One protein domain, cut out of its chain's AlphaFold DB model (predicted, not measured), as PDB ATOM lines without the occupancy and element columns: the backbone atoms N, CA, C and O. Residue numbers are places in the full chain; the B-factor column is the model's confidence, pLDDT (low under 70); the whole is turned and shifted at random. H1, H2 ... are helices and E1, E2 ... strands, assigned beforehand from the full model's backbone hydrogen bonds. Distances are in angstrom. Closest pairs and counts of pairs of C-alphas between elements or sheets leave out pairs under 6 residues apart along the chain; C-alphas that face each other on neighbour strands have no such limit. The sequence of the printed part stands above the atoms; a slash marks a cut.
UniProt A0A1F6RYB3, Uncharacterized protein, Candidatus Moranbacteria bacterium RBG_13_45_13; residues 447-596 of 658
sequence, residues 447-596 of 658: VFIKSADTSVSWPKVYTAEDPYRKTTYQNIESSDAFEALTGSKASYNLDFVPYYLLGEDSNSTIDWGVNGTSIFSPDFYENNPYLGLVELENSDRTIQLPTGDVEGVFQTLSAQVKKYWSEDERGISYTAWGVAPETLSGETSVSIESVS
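What this domain is: This is residues 447 to 596 of the 658 residues of an uncharacterized protein of Candidatus Moranbacteria bacterium RBG_13_45_13 (UniProt A0A1F6RYB3). Two twisted sheets lie partly face to face as a sandwich, and two arms stick out from it: the far part of the hairpin E2 and E3 with its turn, residues 466 to 472, and, at one end of the longest axis, the helix H2 between E8 and E9. The short helix H1 sits to the side, in the excursion of chain from E5 to E6. The printed part has 150 residues with nine named strands and two named helices, in the order E1 E2 E3 E4 E5 H1 E6 E7 E8 H2 E9; the larger sheet runs E2 E3 E9 E8 E5 and is mixed, the smaller runs E1 E4 E7 E6 and is all antiparallel. The class is mostly strand. The whole is loose, with a radius of gyration of the C-alphas of 18.8 A, and flat, spanning 58 by 47 by 24 A.

Where its parts are: In the larger sheet, E2 is residues 457 to 465, 25.2 A long; E3 is residues 473 to 485, 26.2 A; E9 is residues 584 to 595, 35.8 A; E8 is residues 554 to 563, 29.9 A; and E5 is residues 508 to 514, 20.0 A. In the smaller sheet, E1 is residues 447 to 451 and begins at C-alpha 447 (101.871, 92.843, 101.139); E4 is residues 489 to 497, 26.4 A; E7 is residues 542 to 546; and E6 is residues 535 to 537. H1 is residues 524 to 527. H2 is residues 567 to 577, 15.3 A, and ends at C-alpha 577 (120.303, 109.629, 87.149). E9 ends at C-alpha 595 (84.473, 79.527, 114.382).

How they stand to each other: The larger sheet is twisted; its strands' lines turn by 108 degrees from edge to edge, and its edge strands are E2 and E5. E9 and E8 are antiparallel at 163 degrees, with N 561 and O 586 2.8 A apart, within hydrogen-bond range. E8 and E5 are antiparallel at 167 degrees, with N 511 and O 560 at 2.8 A. E3 and E9 are parallel, with N 482 and O 591 at 2.8 A. E3 bends by 90 degrees at residue 480; C-alphas 480 and 590 face each other at 4.5 A. E2 and E3 form a hairpin, antiparallel at 154 degrees, with N 460 and O 481 at 2.8 A and N 462 and O 476 at 2.9 A. The two sheets make a sandwich, two sheets face to face: the parts that face each other are 7.6 A centre to centre, their best planes 27 degrees apart, the strands of the one at 37 degrees to those of the other. Between the sheets, the closest C-alphas of E1 and E9 are those of Val 447 and Gly 586, 5.8 A apart. E1 and E3 are near each other, with 13 pairs of C-alphas within 10 A. E1 and E4 are antiparallel at 148 degrees, with N 450 and O 493 at 2.9 A. E4 and E7 are antiparallel at 151 degrees, with N 492 and O 543 at 2.9 A. E6 and E7 form a hairpin, antiparallel at 159 degrees, with N 544 and O 535 at 2.8 A. H1 and H2 are apart, and neither is on either sheet. In H2 every O i to N i+4 pair is within hydrogen-bond range; H1 is too short for such a pair.

The domain as a whole: The C-alphas farthest apart are those of Thr 471 and Thr 575, 60.9 A. The printed part has no cut, and none of its links is long. The mean pLDDT of the printed part is 84.6; residues 464 to 474 and 503 to 505 are under 70.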
ATOM      1  N   VAL A 447     103.221  92.524 100.674       87.50
ATOM      2  CA  VAL A 447     101.871  92.843 101.139       87.50
ATOM      3  C   VAL A 447     101.448  91.778 102.137       87.50
ATOM      4  O   VAL A 447     101.518  90.586 101.839       87.50
ATOM      5  N   PHE A 448     100.969  92.202 103.296       88.88
ATOM      6  CA  PHE A 448     100.458  91.322 104.334       88.88
ATOM      7  C   PHE A 448      99.040  91.743 104.699       88.88
ATOM      8  O   PHE A 448      98.755  92.928 104.852       88.88
ATOM      9  N   ILE A 449      98.153  90.766 104.857       91.12
ATOM     10  CA  ILE A 449      96.826  90.996 105.421       91.12
ATOM     11  C   ILE A 449      96.919  90.678 106.907       91.12
ATOM     12  O   ILE A 449      97.301  89.573 107.287       91.12
ATOM     13  N   LYS A 450      96.587  91.653 107.747       91.44
ATOM     14  CA  LYS A 450      96.547  91.511 109.202       91.44
ATOM     15  C   LYS A 450      95.125  91.721 109.688       91.44
ATOM     16  O   LYS A 450      94.390  92.531 109.126       91.44
ATOM     17  N   SER A 451      94.736  91.024 110.750       91.75
ATOM     18  CA  SER A 451      93.486  91.357 111.429       91.75
ATOM     19  C   SER A 451      93.598  92.746 112.058       91.75
ATOM     20  O   SER A 451      94.569  93.039 112.756       91.75
ATOM     21  N   ALA A 452      92.614  93.603 111.794       89.56
ATOM     22  CA  ALA A 452      92.495  94.913 112.427       89.56
ATOM     23  C   ALA A 452      91.776  94.831 113.786       89.56
ATOM     24  O   ALA A 452      91.907  95.742 114.600       89.56
ATOM     25  N   ASP A 453      91.043  93.741 114.036       88.50
ATOM     26  CA  ASP A 453      90.359  93.471 115.299       88.50
ATOM     27  C   ASP A 453      90.556  92.007 115.715       88.50
ATOM     28  O   ASP A 453      89.817  91.102 115.310       88.50
ATOM     29  N   THR A 454      91.552  91.788 116.575       88.44
ATOM     30  CA  THR A 454      91.894  90.465 117.112       88.44
ATOM     31  C   THR A 454      90.842  89.887 118.054       88.44
ATOM     32  O   THR A 454      90.902  88.699 118.360       88.44
ATOM     33  N   SER A 455      89.851  90.676 118.488       86.50
ATOM     34  CA  SER A 455      88.728  90.166 119.284       86.50
ATOM     35  C   SER A 455      87.665  89.461 118.435       86.50
ATOM     36  O   SER A 455      86.897  88.651 118.957       86.50
ATOM     37  N   VAL A 456      87.639  89.748 117.130       88.94
ATOM     38  CA  VAL A 456      86.682  89.183 116.172       88.94
ATOM     39  C   VAL A 456      87.348  88.187 115.232       88.94
ATOM     40  O   VAL A 456      86.741  87.159 114.929       88.94
ATOM     41  N   SER A 457      88.576  88.461 114.784       91.69
ATOM     42  CA  SER A 457      89.356  87.538 113.962       91.69
ATOM     43  C   SER A 457      90.830  87.532 114.350       91.69
ATOM     44  O   SER A 457      91.438  88.589 114.464       91.69
ATOM     45  N   TRP A 458      91.431  86.359 114.517       91.94
ATOM     46  CA  TRP A 458      92.821  86.191 114.952       91.94
ATOM     47  C   TRP A 458      93.559  85.171 114.072       91.94
ATOM     48  O   TRP A 458      92.909  84.370 113.398       91.94
ATOM     49  N   PRO A 459      94.903  85.196 114.035       90.94
ATOM     50  CA  PRO A 459      95.698  84.197 113.323       90.94
ATOM     51  C   PRO A 459      95.370  82.774 113.777       90.94
ATOM     52  O   PRO A 459      95.299  82.497 114.974       90.94
ATOM     53  N   LYS A 460      95.200  81.852 112.829       87.38
ATOM     54  CA  LYS A 460      94.982  80.441 113.148       87.38
ATOM     55  C   LYS A 460      96.250  79.847 113.751       87.38
ATOM     56  O   LYS A 460      97.343  80.063 113.234       87.38
ATOM     57  N   VAL A 461      96.112  79.067 114.817       84.06
ATOM     58  CA  VAL A 461      97.249  78.426 115.486       84.06
ATOM     59  C   VAL A 461      97.343  76.970 115.044       84.06
ATOM     60  O   VAL A 461      96.418  76.188 115.261       84.06
ATOM     61  N   TYR A 462      98.466  76.589 114.436       77.81
ATOM     62  CA  TYR A 462      98.750  75.201 114.076       77.81
ATOM     63  C   TYR A 462      99.744  74.577 115.038       77.81
ATOM     64  O   TYR A 462     100.715  75.208 115.440       77.81
ATOM     65  N   THR A 463      99.538  73.301 115.339       73.38
ATOM     66  CA  THR A 463     100.487  72.488 116.094       73.38
ATOM     67  C   THR A 463     101.339  71.689 115.102       73.38
ATOM     68  O   THR A 463     100.856  70.719 114.521       73.38
ATOM     69  N   ALA A 464     102.580  72.115 114.853       63.53
ATOM     70  CA  ALA A 464     103.486  71.473 113.894       63.53
ATOM     71  C   ALA A 464     104.539  70.608 114.602       63.53
ATOM     72  O   ALA A 464     105.030  70.992 115.663       63.53
ATOM     73  N   GLU A 465     104.866  69.449 114.017       48.84
ATOM     74  CA  GLU A 465     105.979  68.599 114.462       48.84
ATOM     75  C   GLU A 465     107.296  69.319 114.171       48.84
ATOM     76  O   GLU A 465     107.530  69.804 113.062       48.84
ATOM     77  N   ASP A 466     108.133  69.408 115.189       48.88
ATOM     78  CA  ASP A 466     109.401  70.107 115.130       48.88
ATOM     79  C   ASP A 466     110.348  69.424 114.112       48.88
ATOM     80  O   ASP A 466     110.632  68.223 114.228       48.88
ATOM     81  N   PRO A 467     110.844  70.159 113.094       43.38
ATOM     82  CA  PRO A 467     111.671  69.591 112.028       43.38
ATOM     83  C   PRO A 467     113.014  69.039 112.528       43.38
ATOM     84  O   PRO A 467     113.631  68.223 111.837       43.38
ATOM     85  N   TYR A 468     113.452  69.438 113.722       46.41
ATOM     86  CA  TYR A 468     114.699  69.005 114.345       46.41
ATOM     87  C   TYR A 468     114.468  67.947 115.430       46.41
ATOM     88  O   TYR A 468     115.341  67.102 115.658       46.41
ATOM     89  N   ARG A 469     113.275  67.904 116.037       45.75
ATOM     90  CA  ARG A 469     112.884  66.897 117.034       45.75
ATOM     91  C   ARG A 469     111.508  66.302 116.728       45.75
ATOM     92  O   ARG A 469     110.486  66.790 117.189       45.75
ATOM     93  N   LYS A 470     111.505  65.141 116.060       50.97
ATOM     94  CA  LYS A 470     110.323  64.350 115.623       50.97
ATOM     95  C   LYS A 470     109.341  63.883 116.729       50.97
ATOM     96  O   LYS A 470     108.580  62.936 116.552       50.97
ATOM     97  N   THR A 471     109.411  64.446 117.930       50.50
ATOM     98  CA  THR A 471     108.571  64.095 119.085       50.50
ATOM     99  C   THR A 471     108.003  65.311 119.822       50.50
ATOM    100  O   THR A 471     107.178  65.119 120.719       50.50
ATOM    101  N   THR A 472     108.393  66.538 119.461       46.88
ATOM    102  CA  THR A 472     107.874  67.788 120.035       46.88
ATOM    103  C   THR A 472     107.006  68.537 119.034       46.88
ATOM    104  O   THR A 472     107.229  68.479 117.828       46.88
ATOM    105  N   TYR A 473     105.986  69.225 119.551       63.25
ATOM    106  CA  TYR A 473     105.057  70.006 118.748       63.25
ATOM    107  C   TYR A 473     105.014  71.456 119.240       63.25
ATOM    108  O   TYR A 473     104.922  71.682 120.447       63.25
ATOM    109  N   GLN A 474     105.044  72.420 118.319       62.69
ATOM    110  CA  GLN A 474     104.944  73.853 118.618       62.69
ATOM    111  C   GLN A 474     103.656  74.449 118.060       62.69
ATOM    112  O   GLN A 474     103.218  74.075 116.973       62.69
ATOM    113  N   ASN A 475     103.088  75.404 118.798       72.94
ATOM    114  CA  ASN A 475     101.991  76.237 118.326       72.94
ATOM    115  C   ASN A 475     102.561  77.402 117.517       72.94
ATOM    116  O   ASN A 475     103.283  78.236 118.057       72.94
ATOM    117  N   ILE A 476     102.230  77.445 116.235       72.81
ATOM    118  CA  ILE A 476     102.683  78.460 115.291       72.81
ATOM    119  C   ILE A 476     101.454  79.231 114.825       72.81
ATOM    120  O   ILE A 476     100.504  78.641 114.306       72.81
ATOM    121  N   GLU A 477     101.478  80.546 115.021       82.50
ATOM    122  CA  GLU A 477     100.490  81.444 114.434       82.50
ATOM    123  C   GLU A 477     100.700  81.527 112.923       82.50
ATOM    124  O   GLU A 477     101.801  81.757 112.420       82.50
ATOM    125  N   SER A 478      99.618  81.319 112.195       82.06
ATOM    126  CA  SER A 478      99.583  81.362 110.748       82.06
ATOM    127  C   SER A 478      99.552  82.800 110.247       82.06
ATOM    128  O   SER A 478      98.727  83.604 110.671       82.06
ATOM    129  N   SER A 479     100.427  83.125 109.300       79.62
ATOM    130  CA  SER A 479     100.390  84.404 108.582       79.62
ATOM    131  C   SER A 479      99.428  84.395 107.386       79.62
ATOM    132  O   SER A 479      99.161  85.442 106.800       79.62
ATOM    133  N   ASP A 480      98.911  83.219 107.025       86.44
ATOM    134  CA  ASP A 480      98.107  82.936 105.835       86.44
ATOM    135  C   ASP A 480      96.696  82.397 106.146       86.44
ATOM    136  O   ASP A 480      95.881  82.192 105.241       86.44
ATOM    137  N   ALA A 481      96.367  82.196 107.420       89.81
ATOM    138  CA  ALA A 481      95.066  81.731 107.872       89.81
ATOM    139  C   ALA A 481      94.629  82.432 109.159       89.81
ATOM    140  O   ALA A 481      95.399  82.602 110.102       89.81
ATOM    141  N   PHE A 482      93.352  82.784 109.203       93.56
ATOM    142  CA  PHE A 482      92.684  83.417 110.324       93.56
ATOM    143  C   PHE A 482      91.470  82.594 110.734       93.56
ATOM    144  O   PHE A 482      90.806  81.973 109.905       93.56
ATOM    145  N   GLU A 483      91.147  82.644 112.014       92.31
ATOM    146  CA  GLU A 483      89.852  82.246 112.547       92.31
ATOM    147  C   GLU A 483      89.039  83.511 112.825       92.31
ATOM    148  O   GLU A 483      89.601  84.562 113.146       92.31
ATOM    149  N   ALA A 484      87.722  83.451 112.656       92.38
ATOM    150  CA  ALA A 484      86.836  84.579 112.905       92.38
ATOM    151  C   ALA A 484      85.498  84.132 113.496       92.38
ATOM    152  O   ALA A 484      84.967  83.086 113.129       92.38
ATOM    153  N   LEU A 485      84.916  84.933 114.390       90.88
ATOM    154  CA  LEU A 485      83.635  84.606 115.026       90.88
ATOM    155  C   LEU A 485      82.504  84.518 113.997       90.88
ATOM    156  O   LEU A 485      82.353  85.421 113.175       90.88
ATOM    157  N   THR A 486      81.678  83.473 114.055       90.19
ATOM    158  CA  THR A 486      80.526  83.297 113.153       90.19
ATOM    159  C   THR A 486      79.514  84.447 113.245       90.19
ATOM    160  O   THR A 486      79.216  84.951 114.329       90.19
ATOM    161  N   GLY A 487      78.972  84.867 112.096       83.69
ATOM    162  CA  GLY A 487      77.955  85.926 111.996       83.69
ATOM    163  C   GLY A 487      78.416  87.326 112.435       83.69
ATOM    164  O   GLY A 487      77.585  88.185 112.735       83.69
ATOM    165  N   SER A 488      79.729  87.557 112.510       89.25
ATOM    166  CA  SER A 488      80.336  88.844 112.867       89.25
ATOM    167  C   SER A 488      80.861  89.576 111.624       89.25
ATOM    168  O   SER A 488      80.811  89.060 110.507       89.25
ATOM    169  N   LYS A 489      81.347  90.811 111.793       90.56
ATOM    170  CA  LYS A 489      82.088  91.533 110.748       90.56
ATOM    171  C   LYS A 489      83.563  91.537 111.120       90.56
ATOM    172  O   LYS A 489      83.943  92.221 112.067       90.56
ATOM    173  N   ALA A 490      84.369  90.782 110.386       91.62
ATOM    174  CA  ALA A 490      85.810  90.776 110.573       91.62
ATOM    175  C   ALA A 490      86.437  91.929 109.782       91.62
ATOM    176  O   ALA A 490      86.053  92.198 108.640       91.62
ATOM    177  N   SER A 491      87.386  92.616 110.412       93.31
ATOM    178  CA  SER A 491      88.100  93.747 109.828       93.31
ATOM    179  C   SER A 491      89.551  93.363 109.589       93.31
ATOM    180  O   SER A 491      90.215  92.854 110.493       93.31
ATOM    181  N   TYR A 492      90.046  93.615 108.381       93.56
ATOM    182  CA  TYR A 492      91.416  93.314 107.984       93.56
ATOM    183  C   TYR A 492      92.086  94.557 107.420       93.56
ATOM    184  O   TYR A 492      91.500  95.293 106.629       93.56
ATOM    185  N   ASN A 493      93.330  94.775 107.824       92.00
ATOM    186  CA  ASN A 493      94.171  95.859 107.358       92.00
ATOM    187  C   ASN A 493      95.302  95.317 106.484       92.00
ATOM    188  O   ASN A 493      95.856  94.245 106.739       92.00
ATOM    189  N   LEU A 494      95.638  96.084 105.456       89.12
ATOM    190  CA  LEU A 494      96.755  95.804 104.577       89.12
ATOM    191  C   LEU A 494      98.017  96.498 105.093       89.12
ATOM    192  O   LEU A 494      98.112  97.727 105.102       89.12
ATOM    193  N   ASP A 495      99.001  95.689 105.470       85.75
ATOM    194  CA  ASP A 495     100.344  96.138 105.805       85.75
ATOM    195  C   ASP A 495     101.260  95.960 104.591       85.75
ATOM    196  O   ASP A 495     101.211  94.946 103.890       85.75
ATOM    197  N   PHE A 496     102.084  96.963 104.314       84.12
ATOM    198  CA  PHE A 496     102.936  96.993 103.133       84.12
ATOM    199  C   PHE A 496     104.357  97.321 103.525       84.12
ATOM    200  O   PHE A 496     104.593  98.181 104.365       84.12
ATOM    201  N   VAL A 497     105.319  96.679 102.882       86.44
ATOM    202  CA  VAL A 497     106.732  96.960 103.108       86.44
ATOM    203  C   VAL A 497     107.342  97.407 101.789       86.44
ATOM    204  O   VAL A 497     107.314  96.623 100.840       86.44
ATOM    205  N   PRO A 498     107.908  98.628 101.703       86.75
ATOM    206  CA  PRO A 498     107.987  99.686 102.729       86.75
ATOM    207  C   PRO A 498     106.652 100.400 103.045       86.75
ATOM    208  O   PRO A 498     105.975 100.878 102.137       86.75
ATOM    209  N   TYR A 499     106.328 100.589 104.330       83.31
ATOM    210  CA  TYR A 499     105.020 101.105 104.805       83.31
ATOM    211  C   TYR A 499     104.619 102.481 104.261       83.31
ATOM    212  O   TYR A 499     103.435 102.799 104.113       83.31
ATOM    213  N   TYR A 500     105.611 103.299 103.933       84.19
ATOM    214  CA  TYR A 500     105.434 104.682 103.513       84.19
ATOM    215  C   TYR A 500     105.215 104.844 101.995       84.19
ATOM    216  O   TYR A 500     104.999 105.965 101.535       84.19
ATOM    217  N   LEU A 501     105.234 103.756 101.208       80.75
ATOM    218  CA  LEU A 501     105.027 103.815  99.752       80.75
ATOM    219  C   LEU A 501     103.559 103.867  99.308       80.75
ATOM    220  O   LEU A 501     103.278 104.404  98.241       80.75
ATOM    221  N   LEU A 502     102.623 103.332 100.096       72.00
ATOM    222  CA  LEU A 502     101.208 103.217  99.706       72.00
ATOM    223  C   LEU A 502     100.287 104.219 100.406       72.00
ATOM    224  O   LEU A 502      99.134 103.879 100.652       72.00
ATOM    225  N   GLY A 503     100.793 105.365 100.883       63.16
ATOM    226  CA  GLY A 503     100.042 106.362 101.678       63.16
ATOM    227  C   GLY A 503      98.737 106.866 101.030       63.16
ATOM    228  O   GLY A 503      98.134 106.203 100.199       63.16
ATOM    229  N   GLU A 504      98.287 108.076 101.350       63.09
ATOM    230  CA  GLU A 504      97.224 108.742 100.568       63.09
ATOM    231  C   GLU A 504      97.742 109.159  99.172       63.09
ATOM    232  O   GLU A 504      97.763 110.332  98.811       63.09
ATOM    233  N   ASP A 505      98.255 108.207  98.393       68.75
ATOM    234  CA  ASP A 505      98.818 108.433  97.073       68.75
ATOM    235  C   ASP A 505      97.823 107.993  96.003       68.75
ATOM    236  O   ASP A 505      97.530 106.809  95.843       68.75
ATOM    237  N   SER A 506      97.371 108.963  95.210       75.00
ATOM    238  CA  SER A 506      96.527 108.756  94.027       75.00
ATOM    239  C   SER A 506      97.104 107.784  92.986       75.00
ATOM    240  O   SER A 506      96.370 107.307  92.125       75.00
ATOM    241  N   ASN A 507      98.406 107.487  93.045       82.75
ATOM    242  CA  ASN A 507      99.083 106.553  92.146       82.75
ATOM    243  C   ASN A 507      99.157 105.121  92.702       82.75
ATOM    244  O   ASN A 507      99.886 104.293  92.153       82.75
ATOM    245  N   SER A 508      98.440 104.823  93.783       85.44
ATOM    246  CA  SER A 508      98.315 103.474  94.335       85.44
ATOM    247  C   SER A 508      96.904 102.941  94.111       85.44
ATOM    248  O   SER A 508      95.927 103.660  94.289       85.44
ATOM    249  N   THR A 509      96.788 101.671  93.735       87.25
ATOM    250  CA  THR A 509      95.500 100.979  93.610       87.25
ATOM    251  C   THR A 509      95.520  99.714  94.449       87.25
ATOM    252  O   THR A 509      96.446  98.910  94.299       87.25
ATOM    253  N   ILE A 510      94.498  99.531  95.285       89.81
ATOM    254  CA  ILE A 510      94.272  98.323  96.081       89.81
ATOM    255  C   ILE A 510      93.021  97.641  95.524       89.81
ATOM    256  O   ILE A 510      91.944  98.229  95.521       89.81
ATOM    257  N   ASP A 511      93.175  96.421  95.023       91.69
ATOM    258  CA  ASP A 511      92.085  95.570  94.555       91.69
ATOM    259  C   ASP A 511      91.892  94.417  95.544       91.69
ATOM    260  O   ASP A 511      92.699  93.485  95.608       91.69
ATOM    261  N   TRP A 512      90.844  94.513  96.359       93.56
ATOM    262  CA  TRP A 512      90.454  93.443  97.268       93.56
ATOM    263  C   TRP A 512      89.636  92.393  96.525       93.56
ATOM    264  O   TRP A 512      88.753  92.712  95.732       93.56
ATOM    265  N   GLY A 513      89.876  91.126  96.835       93.38
ATOM    266  CA  GLY A 513      89.103  90.004  96.329       93.38
ATOM    267  C   GLY A 513      88.588  89.135  97.462       93.38
ATOM    268  O   GLY A 513      89.294  88.887  98.434       93.38
ATOM    269  N   VAL A 514      87.359  88.643  97.319       92.00
ATOM    270  CA  VAL A 514      86.809  87.608  98.197       92.00
ATOM    271  C   VAL A 514      86.432  86.401  97.348       92.00
ATOM    272  O   VAL A 514      85.796  86.533  96.301       92.00
ATOM    273  N   ASN A 515      86.885  85.221  97.769       89.88
ATOM    274  CA  ASN A 515      86.713  83.943  97.072       89.88
ATOM    275  C   ASN A 515      87.155  83.997  95.597       89.88
ATOM    276  O   ASN A 515      86.499  83.451  94.710       89.88
ATOM    277  N   GLY A 516      88.260  84.698  95.329       86.69
ATOM    278  CA  GLY A 516      88.830  84.844  93.987       86.69
ATOM    279  C   GLY A 516      88.092  85.824  93.068       86.69
ATOM    280  O   GLY A 516      88.444  85.920  91.895       86.69
ATOM    281  N   THR A 517      87.093  86.560  93.569       90.00
ATOM    282  CA  THR A 517      86.401  87.614  92.812       90.00
ATOM    283  C   THR A 517      86.717  88.980  93.409       90.00
ATOM    284  O   THR A 517      86.502  89.186  94.601       90.00
ATOM    285  N   SER A 518      87.195  89.919  92.585       91.94
ATOM    286  CA  SER A 518      87.396  91.318  92.994       91.94
ATOM    287  C   SER A 518      86.087  91.935  93.494       91.94
ATOM    288  O   SER A 518      85.048  91.780  92.846       91.94
ATOM    289  N   ILE A 519      86.141  92.674  94.606       91.75
ATOM    290  CA  ILE A 519      84.989  93.398  95.166       91.75
ATOM    291  C   ILE A 519      84.521  94.545  94.263       91.75
ATOM    292  O   ILE A 519      83.391  95.012  94.386       91.75
ATOM    293  N   PHE A 520      85.376  94.989  93.338       89.38
ATOM    294  CA  PHE A 520      85.061  96.018  92.352       89.38
ATOM    295  C   PHE A 520      84.443  95.439  91.070       89.38
ATOM    296  O   PHE A 520      84.032  96.193  90.185       89.38
ATOM    297  N   SER A 521      84.365  94.108  90.947       90.12
ATOM    298  CA  SER A 521      83.708  93.454  89.817       90.12
ATOM    299  C   SER A 521      82.184  93.655  89.872       90.12
ATOM    300  O   SER A 521      81.589  93.433  90.928       90.12
ATOM    301  N   PRO A 522      81.512  93.988  88.750       88.12
ATOM    302  CA  PRO A 522      80.048  94.087  88.693       88.12
ATOM    303  C   PRO A 522      79.331  92.810  89.148       88.12
ATOM    304  O   PRO A 522      78.258  92.880  89.742       88.12
ATOM    305  N   ASP A 523      79.961  91.656  88.919       88.88
ATOM    306  CA  ASP A 523      79.399  90.338  89.208       88.88
ATOM    307  C   ASP A 523      79.747  89.861  90.636       88.88
ATOM    308  O   ASP A 523      79.490  88.712  90.993       88.88
ATOM    309  N   PHE A 524      80.360  90.711  91.475       89.25
ATOM    310  CA  PHE A 524      80.855  90.316  92.801       89.25
ATOM    311  C   PHE A 524      79.763  89.709  93.691       89.25
ATOM    312  O   PHE A 524      79.939  88.607  94.213       89.25
ATOM    313  N   TYR A 525      78.624  90.396  93.827       87.19
ATOM    314  CA  TYR A 525      77.494  89.924  94.634       87.19
ATOM    315  C   TYR A 525      76.733  88.765  93.981       87.19
ATOM    316  O   TYR A 525      76.090  87.989  94.683       87.19
ATOM    317  N   GLU A 526      76.823  88.607  92.657       85.19
ATOM    318  CA  GLU A 526      76.265  87.438  91.968       85.19
ATOM    319  C   GLU A 526      77.091  86.181  92.270       85.19
ATOM    320  O   GLU A 526      76.532  85.114  92.524       85.19
ATOM    321  N   ASN A 527      78.419  86.325  92.310       81.81
ATOM    322  CA  ASN A 527      79.353  85.246  92.629       81.81
ATOM    323  C   ASN A 527      79.467  84.974  94.139       81.81
ATOM    324  O   ASN A 527      79.859  83.876  94.532       81.81
ATOM    325  N   ASN A 528      79.088  85.935  94.987       82.44
ATOM    326  CA  ASN A 528      79.107  85.812  96.444       82.44
ATOM    327  C   ASN A 528      77.758  86.209  97.082       82.44
ATOM    328  O   ASN A 528      77.708  87.139  97.889       82.44
ATOM    329  N   PRO A 529      76.656  85.495  96.788       78.31
ATOM    330  CA  PRO A 529      75.304  85.901  97.195       78.31
ATOM    331  C   PRO A 529      75.059  85.846  98.710       78.31
ATOM    332  O   PRO A 529      74.064  86.379  99.195       78.31
ATOM    333  N   TYR A 530      75.941  85.173  99.453       74.81
ATOM    334  CA  TYR A 530      75.873  85.033 100.908       74.81
ATOM    335  C   TYR A 530      76.683  86.101 101.650       74.81
ATOM    336  O   TYR A 530      76.535  86.234 102.861       74.81
ATOM    337  N   LEU A 531      77.536  86.857 100.950       77.62
ATOM    338  CA  LEU A 531      78.249  87.974 101.556       77.62
ATOM    339  C   LEU A 531      77.302  89.174 101.648       77.62
ATOM    340  O   LEU A 531      76.718  89.612 100.657       77.62
ATOM    341  N   GLY A 532      77.154  89.705 102.861       74.75
ATOM    342  CA  GLY A 532      76.522  91.000 103.098       74.75
ATOM    343  C   GLY A 532      77.337  92.171 102.532       74.75
ATOM    344  O   GLY A 532      78.256  92.001 101.731       74.75
ATOM    345  N   LEU A 533      76.996  93.390 102.956       81.69
ATOM    346  CA  LEU A 533      77.726  94.591 102.547       81.69
ATOM    347  C   LEU A 533      79.197  94.498 103.000       81.69
ATOM    348  O   LEU A 533      79.459  94.324 104.191       81.69
ATOM    349  N   VAL A 534      80.119  94.620 102.045       87.06
ATOM    350  CA  VAL A 534      81.557  94.788 102.282       87.06
ATOM    351  C   VAL A 534      81.827  96.285 102.366       87.06
ATOM    352  O   VAL A 534      81.354  97.043 101.517       87.06
ATOM    353  N   GLU A 535      82.553  96.711 103.392       88.38
ATOM    354  CA  GLU A 535      82.866  98.120 103.634       88.38
ATOM    355  C   GLU A 535      84.377  98.338 103.508       88.38
ATOM    356  O   GLU A 535      85.173  97.519 103.970       88.38
ATOM    357  N   LEU A 536      84.760  99.435 102.857       88.94
ATOM    358  CA  LEU A 536      86.146  99.875 102.734       88.94
ATOM    359  C   LEU A 536      86.356 101.124 103.585       88.94
ATOM    360  O   LEU A 536      85.552 102.058 103.552       88.94
ATOM    361  N   GLU A 537      87.452 101.142 104.331       85.75
ATOM    362  CA  GLU A 537      87.848 102.235 105.215       85.75
ATOM    363  C   GLU A 537      89.314 102.622 104.971       85.75
ATOM    364  O   GLU A 537      90.088 101.876 104.366       85.75
ATOM    365  N   ASN A 538      89.709 103.796 105.477       80.00
ATOM    366  CA  ASN A 538      91.091 104.293 105.441       80.00
ATOM    367  C   ASN A 538      91.704 104.297 104.030       80.00
ATOM    368  O   ASN A 538      92.804 103.780 103.829       80.00
ATOM    369  N   SER A 539      90.988 104.872 103.059       77.94
ATOM    370  CA  SER A 539      91.421 104.919 101.652       77.94
ATOM    371  C   SER A 539      91.665 103.516 101.082       77.94
ATOM    372  O   SER A 539      92.726 103.229 100.535       77.94
ATOM    373  N   ASP A 540      90.687 102.629 101.281       82.62
ATOM    374  CA  ASP A 540      90.668 101.237 100.815       82.62
ATOM    375  C   ASP A 540      91.751 100.325 101.427       82.62
ATOM    376  O   ASP A 540      91.955  99.205 100.964       82.62
ATOM    377  N   ARG A 541      92.441 100.756 102.492       85.69
ATOM    378  CA  ARG A 541      93.464  99.949 103.194       85.69
ATOM    379  C   ARG A 541      92.885  98.973 104.209       85.69
ATOM    380  O   ARG A 541      93.561  98.015 104.583       85.69
ATOM    381  N   THR A 542      91.674  99.240 104.680       89.75
ATOM    382  CA  THR A 542      90.959  98.362 105.599       89.75
ATOM    383  C   THR A 542      89.698  97.865 104.915       89.75
ATOM    384  O   THR A 542      88.927  98.661 104.380       89.75
ATOM    385  N   ILE A 543      89.486  96.554 104.953       92.81
ATOM    386  CA  ILE A 543      88.267  95.906 104.479       92.81
ATOM    387  C   ILE A 543      87.527  95.294 105.662       92.81
ATOM    388  O   ILE A 543      88.111  94.578 106.476       92.81
ATOM    389  N   GLN A 544      86.229  95.558 105.740       92.94
ATOM    390  CA  GLN A 544      85.322  94.862 106.640       92.94
ATOM    391  C   GLN A 544      84.424  93.943 105.824       92.94
ATOM    392  O   GLN A 544      83.712  94.394 104.921       92.94
ATOM    393  N   LEU A 545      84.436  92.654 106.156       92.94
ATOM    394  CA  LEU A 545      83.589  91.657 105.515       92.94
ATOM    395  C   LEU A 545      82.843  90.798 106.547       92.94
ATOM    396  O   LEU A 545      83.368  90.524 107.630       92.94
ATOM    397  N   PRO A 546      81.606  90.378 106.237       90.38
ATOM    398  CA  PRO A 546      80.859  89.464 107.087       90.38
ATOM    399  C   PRO A 546      81.470  88.061 107.049       90.38
ATOM    400  O   PRO A 546      81.729  87.503 105.978       90.38
ATOM    401  N   THR A 547      81.662  87.481 108.229       86.94
ATOM    402  CA  THR A 547      82.098  86.093 108.386       86.94
ATOM    403  C   THR A 547      80.940  85.135 108.098       86.94
ATOM    404  O   THR A 547      79.782  85.540 107.994       86.94
ATOM    405  N   GLY A 548      81.236  83.845 107.931       83.19
ATOM    406  CA  GLY A 548      80.205  82.842 107.692       83.19
ATOM    407  C   GLY A 548      79.206  82.751 108.850       83.19
ATOM    408  O   GLY A 548      79.580  82.758 110.023       83.19
ATOM    409  N   ASP A 549      77.923  82.600 108.516       82.81
ATOM    410  CA  ASP A 549      76.841  82.410 109.498       82.81
ATOM    411  C   ASP A 549      76.882  81.030 110.186       82.81
ATOM    412  O   ASP A 549      76.147  80.774 111.142       82.81
ATOM    413  N   VAL A 550      77.718  80.118 109.684       84.06
ATOM    414  CA  VAL A 550      77.858  78.740 110.162       84.06
ATOM    415  C   VAL A 550      79.334  78.446 110.412       84.06
ATOM    416  O   VAL A 550      80.208  78.914 109.683       84.06
ATOM    417  N   GLU A 551      79.600  77.662 111.450       86.69
ATOM    418  CA  GLU A 551      80.938  77.189 111.799       86.69
ATOM    419  C   GLU A 551      81.539  76.295 110.699       86.69
ATOM    420  O   GLU A 551      80.825  75.532 110.041       86.69
ATOM    421  N   GLY A 552      82.853  76.404 110.490       81.75
ATOM    422  CA  GLY A 552      83.607  75.657 109.479       81.75
ATOM    423  C   GLY A 552      83.474  76.201 108.051       81.75
ATOM    424  O   GLY A 552      83.911  75.551 107.101       81.75
ATOM    425  N   VAL A 553      82.858  77.375 107.866       85.38
ATOM    426  CA  VAL A 553      82.831  78.063 106.567       85.38
ATOM    427  C   VAL A 553      84.171  78.747 106.323       85.38
ATOM    428  O   VAL A 553      84.608  79.566 107.133       85.38
ATOM    429  N   PHE A 554      84.777  78.443 105.175       88.62
ATOM    430  CA  PHE A 554      86.006  79.069 104.704       88.62
ATOM    431  C   PHE A 554      85.704  80.172 103.695       88.62
ATOM    432  O   PHE A 554      84.910  79.985 102.770       88.62
ATOM    433  N   GLN A 555      86.384  81.299 103.852       90.12
ATOM    434  CA  GLN A 555      86.430  82.379 102.877       90.12
ATOM    435  C   GLN A 555      87.891  82.671 102.541       90.12
ATOM    436  O   GLN A 555      88.762  82.583 103.403       90.12
ATOM    437  N   THR A 556      88.184  83.008 101.291       92.50
ATOM    438  CA  THR A 556      89.523  83.474 100.905       92.50
ATOM    439  C   THR A 556      89.477  84.975 100.704       92.50
ATOM    440  O   THR A 556      88.705  85.448  99.876       92.50
ATOM    441  N   LEU A 557      90.314  85.708 101.427       94.12
ATOM    442  CA  LEU A 557      90.503  87.141 101.249       94.12
ATOM    443  C   LEU A 557      91.833  87.371 100.536       94.12
ATOM    444  O   LEU A 557      92.870  86.910 100.999       94.12
ATOM    445  N   SER A 558      91.814  88.076  99.414       94.12
ATOM    446  CA  SER A 558      93.010  88.428  98.654       94.12
ATOM    447  C   SER A 558      93.126  89.934  98.491       94.12
ATOM    448  O   SER A 558      92.118  90.631  98.405       94.12
ATOM    449  N   ALA A 559      94.352  90.430  98.391       92.56
ATOM    450  CA  ALA A 559      94.629  91.818  98.065       92.56
ATOM    451  C   ALA A 559      95.701  91.885  96.981       92.56
ATOM    452  O   ALA A 559      96.783  91.314  97.129       92.56
ATOM    453  N   GLN A 560      95.401  92.605  95.904       90.69
ATOM    454  CA  GLN A 560      96.366  92.972  94.879       90.69
ATOM    455  C   GLN A 560      96.637  94.464  94.968       90.69
ATOM    456  O   GLN A 560      95.735  95.288  94.838       90.69
ATOM    457  N   VAL A 561      97.898  94.820  95.162       89.12
ATOM    458  CA  VAL A 561      98.324  96.210  95.235       89.12
ATOM    459  C   VAL A 561      99.214  96.535  94.060       89.12
ATOM    460  O   VAL A 561     100.138  95.786  93.746       89.12
ATOM    461  N   LYS A 562      98.963  97.680  93.427       88.62
ATOM    462  CA  LYS A 562      99.850  98.252  92.414       88.62
ATOM    463  C   LYS A 562     100.197  99.685  92.773       88.62
ATOM    464  O   LYS A 562      99.309 100.468  93.100       88.62
ATOM    465  N   LYS A 563     101.479 100.026  92.671       87.62
ATOM    466  CA  LYS A 563     101.986 101.393  92.809       87.62
ATOM    467  C   LYS A 563     102.583 101.828  91.481       87.62
ATOM    468  O   LYS A 563     103.552 101.243  90.991       87.62
ATOM    469  N   TYR A 564     102.004 102.882  90.930       89.31
ATOM    470  CA  TYR A 564     102.519 103.597  89.776       89.31
ATOM    471  C   TYR A 564     103.361 104.784  90.242       89.31
ATOM    472  O   TYR A 564     103.185 105.312  91.341       89.31
ATOM    473  N   TRP A 565     104.276 105.217  89.387       88.56
ATOM    474  CA  TRP A 565     105.082 106.414  89.603       88.56
ATOM    475  C   TRP A 565     104.566 107.510  88.682       88.56
ATOM    476  O   TRP A 565     104.310 107.244  87.501       88.56
ATOM    477  N   SER A 566     104.401 108.721  89.214       89.44
ATOM    478  CA  SER A 566     103.907 109.851  88.421       89.44
ATOM    479  C   SER A 566     104.848 110.152  87.246       89.44
ATOM    480  O   SER A 566     106.043 109.840  87.295       89.44
ATOM    481  N   GLU A 567     104.333 110.748  86.165       90.56
ATOM    482  CA  GLU A 567     105.176 111.108  85.012       90.56
ATOM    483  C   GLU A 567     106.309 112.062  85.412       90.56
ATOM    484  O   GLU A 567     107.443 111.880  84.964       90.56
ATOM    485  N   ASP A 568     106.023 113.009  86.307       91.56
ATOM    486  CA  ASP A 568     107.004 113.949  86.847       91.56
ATOM    487  C   ASP A 568     108.103 113.228  87.635       91.56
ATOM    488  O   ASP A 568     109.286 113.461  87.404       91.56
ATOM    489  N   GLU A 569     107.739 112.299  88.522       90.81
ATOM    490  CA  GLU A 569     108.699 111.525  89.312       90.81
ATOM    491  C   GLU A 569     109.612 110.666  88.431       90.81
ATOM    492  O   GLU A 569     110.836 110.690  88.577       90.81
ATOM    493  N   ARG A 570     109.033 109.965  87.448       92.19
ATOM    494  CA  ARG A 570     109.802 109.194  86.459       92.19
ATOM    495  C   ARG A 570     110.711 110.102  85.634       92.19
ATOM    496  O   ARG A 570     111.862 109.747  85.380       92.19
ATOM    497  N   GLY A 571     110.203 111.262  85.223       92.12
ATOM    498  CA  GLY A 571     110.941 112.260  84.458       92.12
ATOM    499  C   GLY A 571     112.135 112.817  85.230       92.12
ATOM    500  O   GLY A 571     113.230 112.909  84.670       92.12
ATOM    501  N   ILE A 572     111.955 113.127  86.516       93.69
ATOM    502  CA  ILE A 572     113.015 113.612  87.406       93.69
ATOM    503  C   ILE A 572     114.083 112.536  87.598       93.69
ATOM    504  O   ILE A 572     115.251 112.808  87.315       93.69
ATOM    505  N   SER A 573     113.704 111.317  87.999       91.88
ATOM    506  CA  SER A 573     114.659 110.227  88.244       91.88
ATOM    507  C   SER A 573     115.472 109.874  86.995       91.88
ATOM    508  O   SER A 573     116.694 109.700  87.066       91.88
ATOM    509  N   TYR A 574     114.826 109.858  85.825       93.25
ATOM    510  CA  TYR A 574     115.503 109.585  84.563       93.25
ATOM    511  C   TYR A 574     116.426 110.734  84.143       93.25
ATOM    512  O   TYR A 574     117.561 110.500  83.737       93.25
ATOM    513  N   THR A 575     115.980 111.984  84.272       93.12
ATOM    514  CA  THR A 575     116.792 113.154  83.893       93.12
ATOM    515  C   THR A 575     117.997 113.335  84.818       93.12
ATOM    516  O   THR A 575     119.065 113.736  84.359       93.12
ATOM    517  N   ALA A 576     117.836 113.058  86.113       91.56
ATOM    518  CA  ALA A 576     118.890 113.214  87.107       91.56
ATOM    519  C   ALA A 576     119.911 112.065  87.077       91.56
ATOM    520  O   ALA A 576     121.110 112.330  87.160       91.56
ATOM    521  N   TRP A 577     119.453 110.813  86.944       91.25
ATOM    522  CA  TRP A 577     120.303 109.629  87.149       91.25
ATOM    523  C   TRP A 577     120.163 108.535  86.087       91.25
ATOM    524  O   TRP A 577     120.825 107.507  86.184       91.25
ATOM    525  N   GLY A 578     119.312 108.716  85.073       90.75
ATOM    526  CA  GLY A 578     119.030 107.678  84.076       90.75
ATOM    527  C   GLY A 578     118.242 106.490  84.634       90.75
ATOM    528  O   GLY A 578     118.184 105.444  83.990       90.75
ATOM    529  N   VAL A 579     117.635 106.639  85.815       90.88
ATOM    530  CA  VAL A 579     116.874 105.591  86.501       90.88
ATOM    531  C   VAL A 579     115.389 105.779  86.218       90.88
ATOM    532  O   VAL A 579     114.837 106.853  86.449       90.88
ATOM    533  N   ALA A 580     114.735 104.733  85.722       87.44
ATOM    534  CA  ALA A 580     113.293 104.710  85.527       87.44
ATOM    535  C   ALA A 580     112.687 103.686  86.494       87.44
ATOM    536  O   ALA A 580     112.968 102.496  86.336       87.44
ATOM    537  N   PRO A 581     111.889 104.111  87.486       86.50
ATOM    538  CA  PRO A 581     111.301 103.174  88.427       86.50
ATOM    539  C   PRO A 581     110.238 102.307  87.744       86.50
ATOM    540  O   PRO A 581     109.459 102.779  86.906       86.50
ATOM    541  N   GLU A 582     110.220 101.026  88.102       86.12
ATOM    542  CA  GLU A 582     109.253 100.056  87.594       86.12
ATOM    543  C   GLU A 582     107.957 100.105  88.401       86.12
ATOM    544  O   GLU A 582     107.956 100.434  89.586       86.12
ATOM    545  N   THR A 583     106.831  99.781  87.762       88.06
ATOM    546  CA  THR A 583     105.558  99.652  88.486       88.06
ATOM    547  C   THR A 583     105.684  98.532  89.503       88.06
ATOM    548  O   THR A 583     106.039  97.411  89.146       88.06
ATOM    549  N   LEU A 584     105.372  98.832  90.758       87.69
ATOM    550  CA  LEU A 584     105.406  97.830  91.809       87.69
ATOM    551  C   LEU A 584     104.072  97.102  91.834       87.69
ATOM    552  O   LEU A 584     103.015  97.728  91.727       87.69
ATOM    553  N   SER A 585     104.125  95.795  92.037       86.38
ATOM    554  CA  SER A 585     102.946  94.984  92.301       86.38
ATOM    555  C   SER A 585     103.221  94.025  93.443       86.38
ATOM    556  O   SER A 585     104.283  93.406  93.476       86.38
ATOM    557  N   GLY A 586     102.250  93.870  94.329       84.44
ATOM    558  CA  GLY A 586     102.261  92.849  95.361       84.44
ATOM    559  C   GLY A 586     100.902  92.173  95.433       84.44
ATOM    560  O   GLY A 586      99.873  92.809  95.214       84.44
ATOM    561  N   GLU A 587     100.906  90.879  95.715       88.44
ATOM    562  CA  GLU A 587      99.698  90.083  95.878       88.44
ATOM    563  C   GLU A 587      99.833  89.241  97.137       88.44
ATOM    564  O   GLU A 587     100.910  88.727  97.444       88.44
ATOM    565  N   THR A 588      98.736  89.121  97.870       91.50
ATOM    566  CA  THR A 588      98.652  88.264  99.043       91.50
ATOM    567  C   THR A 588      97.242  87.712  99.175       91.50
ATOM    568  O   THR A 588      96.273  88.320  98.709       91.50
ATOM    569  N   SER A 589      97.123  86.542  99.789       92.19
ATOM    570  CA  SER A 589      95.842  85.899 100.045       92.19
ATOM    571  C   SER A 589      95.887  85.158 101.363       92.19
ATOM    572  O   SER A 589      96.860  84.456 101.633       92.19
ATOM    573  N   VAL A 590      94.814  85.267 102.132       93.38
ATOM    574  CA  VAL A 590      94.647  84.596 103.413       93.38
ATOM    575  C   VAL A 590      93.329  83.833 103.430       93.38
ATOM    576  O   VAL A 590      92.359  84.200 102.760       93.38
ATOM    577  N   SER A 591      93.295  82.742 104.180       93.06
ATOM    578  CA  SER A 591      92.075  81.978 104.437       93.06
ATOM    579  C   SER A 591      91.447  82.413 105.757       93.06
ATOM    580  O   SER A 591      92.152  82.703 106.714       93.06
ATOM    581  N   ILE A 592      90.124  82.490 105.810       92.50
ATOM    582  CA  ILE A 592      89.362  82.873 106.998       92.50
ATOM    583  C   ILE A 592      88.389  81.741 107.295       92.50
ATOM    584  O   ILE A 592      87.527  81.432 106.472       92.50
ATOM    585  N   GLU A 593      88.527  81.124 108.460       92.25
ATOM    586  CA  GLU A 593      87.635  80.082 108.953       92.25
ATOM    587  C   GLU A 593      86.668  80.654 109.989       92.25
ATOM    588  O   GLU A 593      87.072  81.312 110.945       92.25
ATOM    589  N   SER A 594      85.374  80.400 109.809       90.31
ATOM    590  CA  SER A 594      84.356  80.857 110.757       90.31
ATOM    591  C   SER A 594      84.246  79.872 111.923       90.31
ATOM    592  O   SER A 594      83.904  78.710 111.711       90.31
ATOM    593  N   VAL A 595      84.499  80.329 113.149       90.38
ATOM    594  CA  VAL A 595      84.473  79.527 114.382       90.38
ATOM    595  C   VAL A 595      83.411  80.042 115.351       90.38
ATOM    596  O   VAL A 595      83.104  81.236 115.399       90.38
ATOM    597  N   SER A 596      82.810  79.143 116.128       83.69
ATOM    598  CA  SER A 596      81.861  79.544 117.166       83.69
ATOM    599  C   SER A 596      82.590  80.172 118.364       83.69
ATOM    600  O   SER A 596      83.717  79.801 118.692       83.69
TER     601      SER A 596